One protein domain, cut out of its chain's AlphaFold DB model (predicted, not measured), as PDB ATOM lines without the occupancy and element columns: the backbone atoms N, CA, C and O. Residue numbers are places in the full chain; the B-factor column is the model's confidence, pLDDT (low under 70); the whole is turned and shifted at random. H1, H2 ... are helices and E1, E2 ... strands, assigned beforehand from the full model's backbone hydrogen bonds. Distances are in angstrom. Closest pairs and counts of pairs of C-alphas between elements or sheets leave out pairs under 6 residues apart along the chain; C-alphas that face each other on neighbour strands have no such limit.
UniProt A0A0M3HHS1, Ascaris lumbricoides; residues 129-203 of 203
ATOM      1  N   PHE A 129     -33.740 -34.684  88.783       95.06
ATOM      2  CA  PHE A 129     -35.002 -33.964  88.987       95.06
ATOM      3  C   PHE A 129     -34.938 -32.521  88.451       95.06
ATOM      4  O   PHE A 129     -35.620 -31.638  88.970       95.06
ATOM      5  N   PHE A 130     -34.104 -32.255  87.439       96.62
ATOM      6  CA  PHE A 130     -33.981 -30.931  86.834       96.62
ATOM      7  C   PHE A 130     -34.718 -30.817  85.488       96.62
ATOM      8  O   PHE A 130     -34.793 -31.781  84.728       96.62
ATOM      9  N   PRO A 131     -35.206 -29.607  85.141       96.44
ATOM     10  CA  PRO A 131     -35.338 -28.431  86.004       96.44
ATOM     11  C   PRO A 131     -36.548 -28.539  86.950       96.44
ATOM     12  O   PRO A 131     -37.572 -29.116  86.597       96.44
ATOM     13  N   TYR A 132     -36.451 -27.915  88.127       95.62
ATOM     14  CA  TYR A 132     -37.582 -27.787  89.047       95.62
ATOM     15  C   TYR A 132     -38.498 -26.621  88.645       95.62
ATOM     16  O   TYR A 132     -38.018 -25.546  88.263       95.62
ATOM     17  N   ALA A 133     -39.811 -26.821  88.761       95.31
ATOM     18  CA  ALA A 133     -40.814 -25.777  88.617       95.31
ATOM     19  C   ALA A 133     -41.922 -25.962  89.659       95.31
ATOM     20  O   ALA A 133     -42.542 -27.019  89.709       95.31
ATOM     21  N   SER A 134     -42.196 -24.919  90.445       93.38
ATOM     22  CA  SER A 134     -43.270 -24.926  91.452       93.38
ATOM     23  C   SER A 134     -44.654 -24.624  90.858       93.38
ATOM     24  O   SER A 134     -45.683 -24.812  91.498       93.38
ATOM     25  N   SER A 135     -44.702 -24.122  89.619       93.44
ATOM     26  CA  SER A 135     -45.930 -23.907  88.846       93.44
ATOM     27  C   SER A 135     -45.627 -23.922  87.343       93.44
ATOM     28  O   SER A 135     -44.463 -23.830  86.947       93.44
ATOM     29  N   ASN A 136     -46.661 -23.960  86.493       94.62
ATOM     30  CA  ASN A 136     -46.529 -24.032  85.026       94.62
ATOM     31  C   ASN A 136     -45.568 -23.002  84.404       94.62
ATOM     32  O   ASN A 136     -44.982 -23.270  83.355       94.62
ATOM     33  N   HIS A 137     -45.412 -21.828  85.022       96.00
ATOM     34  CA  HIS A 137     -44.570 -20.740  84.514       96.00
ATOM     35  C   HIS A 137     -43.510 -20.275  85.525       96.00
ATOM     36  O   HIS A 137     -42.918 -19.212  85.356       96.00
ATOM     37  N   SER A 138     -43.243 -21.071  86.562       95.69
ATOM     38  CA  SER A 138     -42.292 -20.745  87.632       95.69
ATOM     39  C   SER A 138     -41.144 -21.747  87.645       95.69
ATOM     40  O   SER A 138     -41.035 -22.548  88.567       95.69
ATOM     41  N   TYR A 139     -40.301 -21.722  86.610       97.38
ATOM     42  CA  TYR A 139     -39.104 -22.565  86.525       97.38
ATOM     43  C   TYR A 139     -37.945 -21.960  87.316       97.38
ATOM     44  O   TYR A 139     -37.575 -20.800  87.125       97.38
ATOM     45  N   TRP A 140     -37.315 -22.772  88.158       96.62
ATOM     46  CA  TRP A 140     -36.228 -22.352  89.037       96.62
ATOM     47  C   TRP A 140     -34.882 -22.574  88.346       96.62
ATOM     48  O   TRP A 140     -34.027 -23.306  88.825       96.62
ATOM     49  N   THR A 141     -34.689 -21.973  87.173       97.19
ATOM     50  CA  THR A 141     -33.437 -22.094  86.400       97.19
ATOM     51  C   THR A 141     -32.554 -20.853  86.504       97.19
ATOM     52  O   THR A 141     -31.369 -20.904  86.185       97.19
ATOM     53  N   GLY A 142     -33.086 -19.734  87.012       96.31
ATOM     54  CA  GLY A 142     -32.325 -18.490  87.181       96.31
ATOM     55  C   GLY A 142     -31.126 -18.638  88.127       96.31
ATOM     56  O   GLY A 142     -30.036 -18.140  87.833       96.31
ATOM     57  N   TYR A 143     -31.282 -19.398  89.218       96.56
ATOM     58  CA  TYR A 143     -30.219 -19.592  90.212       96.56
ATOM     59  C   TYR A 143     -29.007 -20.369  89.674       96.56
ATOM     60  O   TYR A 143     -27.941 -20.369  90.305       96.56
ATOM     61  N   PHE A 144     -29.119 -20.994  88.495       97.38
ATOM     62  CA  PHE A 144     -27.971 -21.583  87.803       97.38
ATOM     63  C   PHE A 144     -26.907 -20.526  87.480       97.38
ATOM     64  O   PHE A 144     -25.714 -20.825  87.558       97.38
ATOM     65  N   THR A 145     -27.316 -19.276  87.228       96.62
ATOM     66  CA  THR A 145     -26.412 -18.179  86.838       96.62
ATOM     67  C   THR A 145     -26.353 -17.038  87.857       96.62
ATOM     68  O   THR A 145     -25.374 -16.294  87.851       96.62
ATOM     69  N   SER A 146     -27.332 -16.891  88.759       96.81
ATOM     70  CA  SER A 146     -27.340 -15.844  89.800       96.81
ATOM     71  C   SER A 146     -26.001 -15.725  90.544       96.81
ATOM     72  O   SER A 146     -25.452 -16.711  91.022       96.81
ATOM     73  N   ARG A 147     -25.454 -14.506  90.646       95.19
ATOM     74  CA  ARG A 147     -24.117 -14.219  91.220       95.19
ATOM     75  C   ARG A 147     -22.970 -15.058  90.633       95.19
ATOM     76  O   ARG A 147     -22.250 -15.739  91.372       95.19
ATOM     77  N   PRO A 148     -22.696 -14.930  89.325       96.88
ATOM     78  CA  PRO A 148     -21.670 -15.733  88.661       96.88
ATOM     79  C   PRO A 148     -20.264 -15.482  89.235       96.88
ATOM     80  O   PRO A 148     -19.479 -16.419  89.364       96.88
ATOM     81  N   THR A 149     -19.958 -14.252  89.672       97.56
ATOM     82  CA  THR A 149     -18.684 -13.922  90.337       97.56
ATOM     83  C   THR A 149     -18.485 -14.716  91.629       97.56
ATOM     84  O   THR A 149     -17.394 -15.231  91.868       97.56
ATOM     85  N   PHE A 150     -19.537 -14.863  92.444       96.94
ATOM     86  CA  PHE A 150     -19.462 -15.616  93.698       96.94
ATOM     87  C   PHE A 150     -19.339 -17.122  93.441       96.94
ATOM     88  O   PHE A 150     -18.462 -17.762  94.016       96.94
ATOM     89  N   LYS A 151     -20.107 -17.676  92.489       97.94
ATOM     90  CA  LYS A 151     -19.938 -19.075  92.047       97.94
ATOM     91  C   LYS A 151     -18.510 -19.351  91.552       97.94
ATOM     92  O   LYS A 151     -17.909 -20.365  91.909       97.94
ATOM     93  N   GLY A 152     -17.941 -18.428  90.771       97.94
ATOM     94  CA  GLY A 152     -16.553 -18.498  90.310       97.94
ATOM     95  C   GLY A 152     -15.540 -18.455  91.459       97.94
ATOM     96  O   GLY A 152     -14.570 -19.213  91.450       97.94
ATOM     97  N   PHE A 153     -15.781 -17.618  92.472       97.50
ATOM     98  CA  PHE A 153     -14.959 -17.564  93.681       97.50
ATOM     99  C   PHE A 153     -15.000 -18.886  94.458       97.50
ATOM    100  O   PHE A 153     -13.941 -19.436  94.749       97.50
ATOM    101  N   ILE A 154     -16.188 -19.459  94.695       97.38
ATOM    102  CA  ILE A 154     -16.345 -20.761  95.367       97.38
ATOM    103  C   ILE A 154     -15.556 -21.858  94.634       97.38
ATOM    104  O   ILE A 154     -14.833 -22.628  95.265       97.38
ATOM    105  N   ARG A 155     -15.620 -21.907  93.294       97.81
ATOM    106  CA  ARG A 155     -14.858 -22.889  92.499       97.81
ATOM    107  C   ARG A 155     -13.345 -22.745  92.686       97.81
ATOM    108  O   ARG A 155     -12.648 -23.756  92.822       97.81
ATOM    109  N   LYS A 156     -12.831 -21.510  92.694       98.06
ATOM    110  CA  LYS A 156     -11.406 -21.235  92.939       98.06
ATOM    111  C   LYS A 156     -11.004 -21.638  94.358       98.06
ATOM    112  O   LYS A 156     -10.027 -22.364  94.514       98.06
ATOM    113  N   SER A 157     -11.790 -21.253  95.363       96.94
ATOM    114  CA  SER A 157     -11.552 -21.593  96.772       96.94
ATOM    115  C   SER A 157     -11.560 -23.102  97.026       96.94
ATOM    116  O   SER A 157     -10.712 -23.601  97.760       96.94
ATOM    117  N   SER A 158     -12.451 -23.848  96.365       97.31
ATOM    118  CA  SER A 158     -12.492 -25.313  96.434       97.31
ATOM    119  C   SER A 158     -11.241 -25.954  95.818       97.31
ATOM    120  O   SER A 158     -10.680 -26.890  96.390       97.31
ATOM    121  N   SER A 159     -10.753 -25.410  94.697       97.75
ATOM    122  CA  SER A 159      -9.516 -25.877  94.052       97.75
ATOM    123  C   SER A 159      -8.290 -25.605  94.929       97.75
ATOM    124  O   SER A 159      -7.445 -26.480  95.100       97.75
ATOM    125  N   PHE A 160      -8.223 -24.413  95.533       96.38
ATOM    126  CA  PHE A 160      -7.164 -24.055  96.476       96.38
ATOM    127  C   PHE A 160      -7.181 -24.968  97.705       96.38
ATOM    128  O   PHE A 160      -6.152 -25.540  98.041       96.38
ATOM    129  N   LEU A 161      -8.357 -25.211  98.298       95.50
ATOM    130  CA  LEU A 161      -8.504 -26.135  99.424       95.50
ATOM    131  C   LEU A 161      -7.986 -27.542  99.093       95.50
ATOM    132  O   LEU A 161      -7.347 -28.173  99.933       95.50
ATOM    133  N   GLN A 162      -8.254 -28.047  97.887       96.06
ATOM    134  CA  GLN A 162      -7.755 -29.357  97.472       96.06
ATOM    135  C   GLN A 162      -6.223 -29.388  97.383       96.06
ATOM    136  O   GLN A 162      -5.614 -30.347  97.855       96.06
ATOM    137  N   LEU A 163      -5.603 -28.344  96.824       95.38
ATOM    138  CA  LEU A 163      -4.144 -28.222  96.768       95.38
ATOM    139  C   LEU A 163      -3.536 -28.128  98.169       95.38
ATOM    140  O   LEU A 163      -2.586 -28.846  98.469       95.38
ATOM    141  N   SER A 164      -4.109 -27.302  99.046       92.44
ATOM    142  CA  SER A 164      -3.614 -27.149 100.415       92.44
ATOM    143  C   SER A 164      -3.690 -28.466 101.192       92.44
ATOM    144  O   SER A 164      -2.716 -28.828 101.838       92.44
ATOM    145  N   LYS A 165      -4.777 -29.244 101.051       91.94
ATOM    146  CA  LYS A 165      -4.888 -30.593 101.644       91.94
ATOM    147  C   LYS A 165      -3.808 -31.559 101.144       91.94
ATOM    148  O   LYS A 165      -3.342 -32.394 101.908       91.94
ATOM    149  N   GLN A 166      -3.445 -31.491  99.863       93.12
ATOM    150  CA  GLN A 166      -2.399 -32.353  99.304       93.12
ATOM    151  C   GLN A 166      -1.018 -31.970  99.841       93.12
ATOM    152  O   GLN A 166      -0.258 -32.849 100.233       93.12
ATOM    153  N   LEU A 167      -0.706 -30.673  99.884       91.31
ATOM    154  CA  LEU A 167       0.564 -30.178 100.417       91.31
ATOM    155  C   LEU A 167       0.726 -30.514 101.900       91.31
ATOM    156  O   LEU A 167       1.779 -31.003 102.290       91.31
ATOM    157  N   ASP A 168      -0.330 -30.317 102.683       89.00
ATOM    158  CA  ASP A 168      -0.409 -30.683 104.098       89.00
ATOM    159  C   ASP A 168      -0.104 -32.168 104.328       89.00
ATOM    160  O   ASP A 168       0.799 -32.518 105.089       89.00
ATOM    161  N   ALA A 169      -0.767 -33.043 103.562       89.00
ATOM    162  CA  ALA A 169      -0.542 -34.483 103.619       89.00
ATOM    163  C   ALA A 169       0.889 -34.891 103.221       89.00
ATOM    164  O   ALA A 169       1.432 -35.832 103.794       89.00
ATOM    165  N   PHE A 170       1.511 -34.209 102.249       90.56
ATOM    166  CA  PHE A 170       2.885 -34.512 101.826       90.56
ATOM    167  C   PHE A 170       3.948 -33.984 102.783       90.56
ATOM    168  O   PHE A 170       4.970 -34.636 102.986       90.56
ATOM    169  N   ALA A 171       3.733 -32.793 103.332       89.25
ATOM    170  CA  ALA A 171       4.672 -32.160 104.242       89.25
ATOM    171  C   ALA A 171       4.544 -32.694 105.679       89.25
ATOM    172  O   ALA A 171       5.391 -32.365 106.509       89.25
ATOM    173  N   CYS A 172       3.537 -33.535 105.960       81.38
ATOM    174  CA  CYS A 172       3.228 -34.048 107.297       81.38
ATOM    175  C   CYS A 172       3.159 -32.907 108.317       81.38
ATOM    176  O   CYS A 172       3.722 -33.001 109.413       81.38
ATOM    177  N   LEU A 173       2.533 -31.803 107.905       73.75
ATOM    178  CA  LEU A 173       2.394 -30.629 108.744       73.75
ATOM    179  C   LEU A 173       1.599 -31.020 109.995       73.75
ATOM    180  O   LEU A 173       0.665 -31.820 109.950       73.75
ATOM    181  N   GLY A 174       2.078 -30.564 111.149       72.44
ATOM    182  CA  GLY A 174       1.543 -30.973 112.441       72.44
ATOM    183  C   GLY A 174       0.128 -30.430 112.697       72.44
ATOM    184  O   GLY A 174      -0.418 -29.670 111.902       72.44
ATOM    185  N   PRO A 175      -0.456 -30.722 113.869       70.81
ATOM    186  CA  PRO A 175      -1.850 -30.385 114.196       70.81
ATOM    187  C   PRO A 175      -2.185 -28.879 114.207       70.81
ATOM    188  O   PRO A 175      -3.352 -28.511 114.286       70.81
ATOM    189  N   MET A 176      -1.188 -27.990 114.151       66.56
ATOM    190  CA  MET A 176      -1.397 -26.538 114.089       66.56
ATOM    191  C   MET A 176      -1.838 -26.074 112.692       66.56
ATOM    192  O   MET A 176      -2.715 -25.226 112.584       66.56
ATOM    193  N   ASP A 177      -1.301 -26.670 111.625       69.75
ATOM    194  CA  ASP A 177      -1.700 -26.345 110.246       69.75
ATOM    195  C   ASP A 177      -3.083 -26.939 109.902       69.75
ATOM    196  O   ASP A 177      -3.830 -26.419 109.063       69.75
ATOM    197  N   GLU A 178      -3.491 -27.974 110.641       76.19
ATOM    198  CA  GLU A 178      -4.823 -28.564 110.546       76.19
ATOM    199  C   GLU A 178      -5.934 -27.558 110.896       76.19
ATOM    200  O   GLU A 178      -6.997 -27.599 110.267       76.19
ATOM    201  N   SER A 179      -5.701 -26.617 111.826       78.94
ATOM    202  CA  SER A 179      -6.722 -25.626 112.206       78.94
ATOM    203  C   SER A 179      -7.006 -24.597 111.110       78.94
ATOM    204  O   SER A 179      -8.168 -24.240 110.892       78.94
ATOM    205  N   ASP A 180      -5.979 -24.166 110.373       81.94
ATOM    206  CA  ASP A 180      -6.139 -23.215 109.264       81.94
ATOM    207  C   ASP A 180      -6.824 -23.880 108.063       81.94
ATOM    208  O   ASP A 180      -7.726 -23.311 107.432       81.94
ATOM    209  N   LEU A 181      -6.468 -25.137 107.786       89.75
ATOM    210  CA  LEU A 181      -7.168 -25.937 106.784       89.75
ATOM    211  C   LEU A 181      -8.616 -26.193 107.176       89.75
ATOM    212  O   LEU A 181      -9.491 -26.156 106.308       89.75
ATOM    213  N   ASP A 182      -8.894 -26.433 108.454       91.75
ATOM    214  CA  ASP A 182     -10.249 -26.644 108.946       91.75
ATOM    215  C   ASP A 182     -11.129 -25.396 108.790       91.75
ATOM    216  O   ASP A 182     -12.274 -25.502 108.338       91.75
ATOM    217  N   ALA A 183     -10.584 -24.199 109.027       92.12
ATOM    218  CA  ALA A 183     -11.286 -22.948 108.743       92.12
ATOM    219  C   ALA A 183     -11.702 -22.853 107.263       92.12
ATOM    220  O   ALA A 183     -12.864 -22.567 106.948       92.12
ATOM    221  N   LEU A 184     -10.790 -23.177 106.336       92.38
ATOM    222  CA  LEU A 184     -11.095 -23.174 104.904       92.38
ATOM    223  C   LEU A 184     -12.058 -24.307 104.497       92.38
ATOM    224  O   LEU A 184     -12.889 -24.102 103.604       92.38
ATOM    225  N   ARG A 185     -11.986 -25.483 105.141       95.31
ATOM    226  CA  ARG A 185     -12.940 -26.597 104.952       95.31
ATOM    227  C   ARG A 185     -14.349 -26.169 105.353       95.31
ATOM    228  O   ARG A 185     -15.266 -26.309 104.545       95.31
ATOM    229  N   LYS A 186     -14.504 -25.592 106.547       96.56
ATOM    230  CA  LYS A 186     -15.782 -25.085 107.073       96.56
ATOM    231  C   LYS A 186     -16.362 -23.993 106.185       96.56
ATOM    232  O   LYS A 186     -17.532 -24.073 105.819       96.56
ATOM    233  N   ALA A 187     -15.545 -23.024 105.770       96.31
ATOM    234  CA  ALA A 187     -15.988 -21.965 104.868       96.31
ATOM    235  C   ALA A 187     -16.454 -22.523 103.512       96.31
ATOM    236  O   ALA A 187     -17.535 -22.166 103.047       96.31
ATOM    237  N   ASN A 188     -15.689 -23.439 102.899       96.31
ATOM    238  CA  ASN A 188     -16.086 -24.073 101.635       96.31
ATOM    239  C   ASN A 188     -17.352 -24.927 101.771       96.31
ATOM    240  O   ASN A 188     -18.126 -24.978 100.818       96.31
ATOM    241  N   ALA A 189     -17.559 -25.585 102.915       96.81
ATOM    242  CA  ALA A 189     -18.766 -26.358 103.194       96.81
ATOM    243  C   ALA A 189     -19.989 -25.446 103.379       96.81
ATOM    244  O   ALA A 189     -21.016 -25.673 102.744       96.81
ATOM    245  N   LEU A 190     -19.862 -24.373 104.169       96.81
ATOM    246  CA  LEU A 190     -20.944 -23.417 104.421       96.81
ATOM    247  C   LEU A 190     -21.446 -22.770 103.126       96.81
ATOM    248  O   LEU A 190     -22.650 -22.661 102.916       96.81
ATOM    249  N   VAL A 191     -20.543 -22.387 102.220       96.75
ATOM    250  CA  VAL A 191     -20.952 -21.785 100.941       96.75
ATOM    251  C   VAL A 191     -21.624 -22.775  99.984       96.75
ATOM    252  O   VAL A 191     -22.184 -22.320  98.994       96.75
ATOM    253  N   GLN A 192     -21.626 -24.088 100.266       97.25
ATOM    254  CA  GLN A 192     -22.457 -25.056  99.530       97.25
ATOM    255  C   GLN A 192     -23.922 -25.058  99.983       97.25
ATOM    256  O   GLN A 192     -24.730 -25.748  99.363       97.25
ATOM    257  N   HIS A 193     -24.277 -24.314 101.038       97.06
ATOM    258  CA  HIS A 193     -25.666 -24.140 101.453       97.06
ATOM    259  C   HIS A 193     -26.548 -23.762 100.254       97.06
ATOM    260  O   HIS A 193     -26.137 -22.975  99.392       97.06
ATOM    261  N   HIS A 194     -27.759 -24.319 100.208       95.81
ATOM    262  CA  HIS A 194     -28.656 -24.227  99.059       95.81
ATOM    263  C   HIS A 194     -29.197 -22.819  98.797       95.81
ATOM    264  O   HIS A 194     -29.771 -22.638  97.733       95.81
ATOM    265  N   ASP A 195     -28.941 -21.844  99.680       95.44
ATOM    266  CA  ASP A 195     -29.154 -20.403  99.439       95.44
ATOM    267  C   ASP A 195     -27.850 -19.608  99.277       95.44
ATOM    268  O   ASP A 195     -27.857 -18.471  98.810       95.44
ATOM    269  N   ALA A 196     -26.699 -20.191  99.630       95.06
ATOM    270  CA  ALA A 196     -25.407 -19.522  99.498       95.06
ATOM    271  C   ALA A 196     -24.893 -19.598  98.054       95.06
ATOM    272  O   ALA A 196     -24.777 -18.570  97.382       95.06
ATOM    273  N   ILE A 197     -24.604 -20.804  97.547       96.81
ATOM    274  CA  ILE A 197     -24.069 -20.970  96.184       96.81
ATOM    275  C   ILE A 197     -25.103 -20.616  95.115       96.81
ATOM    276  O   ILE A 197     -24.737 -20.101  94.059       96.81
ATOM    277  N   THR A 198     -26.381 -20.898  95.357       95.69
ATOM    278  CA  THR A 198     -27.496 -20.580  94.447       95.69
ATOM    279  C   THR A 198     -27.835 -19.089  94.465       95.69
ATOM    280  O   THR A 198     -28.288 -18.561  93.452       95.69
ATOM    281  N   TYR A 199     -27.539 -18.421  95.583       87.00
ATOM    282  CA  TYR A 199     -27.914 -17.049  95.873       87.00
ATOM    283  C   TYR A 199     -29.424 -16.807  95.746       87.00
ATOM    284  O   TYR A 199     -29.877 -15.986  94.946       87.00
ATOM    285  N   VAL A 200     -30.196 -17.536  96.549       77.88
ATOM    286  CA  VAL A 200     -31.637 -17.331  96.720       77.88
ATOM    287  C   VAL A 200     -31.847 -16.757  98.119       77.88
ATOM    288  O   VAL A 200     -32.162 -17.463  99.062       77.88
ATOM    289  N   PHE A 201     -31.590 -15.459  98.276       65.62
ATOM    290  CA  PHE A 201     -31.976 -14.744  99.491       65.62
ATOM    291  C   PHE A 201     -33.317 -14.075  99.226       65.62
ATOM    292  O   PHE A 201     -33.417 -13.234  98.328       65.62
ATOM    293  N   ASN A 202     -34.337 -14.451  99.994       51.12
ATOM    294  CA  ASN A 202     -35.544 -13.643 100.087       51.12
ATOM    295  C   ASN A 202     -35.181 -12.367 100.860       51.12
ATOM    296  O   ASN A 202     -34.654 -12.451 101.970       51.12
ATOM    297  N   ASN A 203     -35.394 -11.206 100.233       37.38
ATOM    298  CA  ASN A 203     -35.448  -9.925 100.942       37.38
ATOM    299  C   ASN A 203     -36.758  -9.823 101.719       37.38
ATOM    300  O   ASN A 203     -37.788 -10.260 101.156       37.38
TER     301      ASN A 203
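This is residues 129 to 203 of the 203 residues of a protein of Ascaris lumbricoides (UniProt A0A0M3HHS1). A small strand turn, E1 with residues 138 to 139, sits at one end of a rod, and a long link leads from it to a helical hairpin of H1 and H2, whose turn sticks out with residues 169 to 176. The 75 printed residues hold, in order, E1, H1 and H2, mostly helix. The whole is only just loose, close to extended, with a radius of gyration of the C-alphas of 16.9 A, spanning 55 by 23 by 21 A.

E1, residues 133 to 135, begins at C-alpha (-40.814, -25.777, 88.617). H1, residues 148 to 171, is 34.7 A long. H2, residues 175 to 190, is 22.6 A long and ends at C-alpha (-20.944, -23.417, 104.421).

E1 pairs with no named strand, but is antiparallel to residues 138 to 139. E1 is apart from H1 and H2. H1 and H2 touch, closest at the C-alphas of Ser 158 and Asn 188, 6.4 A apart. Their tilt is shallow, 24 degrees, opposite ways. Every O i to N i+4 pair is within hydrogen-bond range in H1, and 10 of 12 in H2.

The printed part has no cut. The link from E1 to H1 is long. Residues 176 to 177 and 201 to 203 have pLDDT under 70.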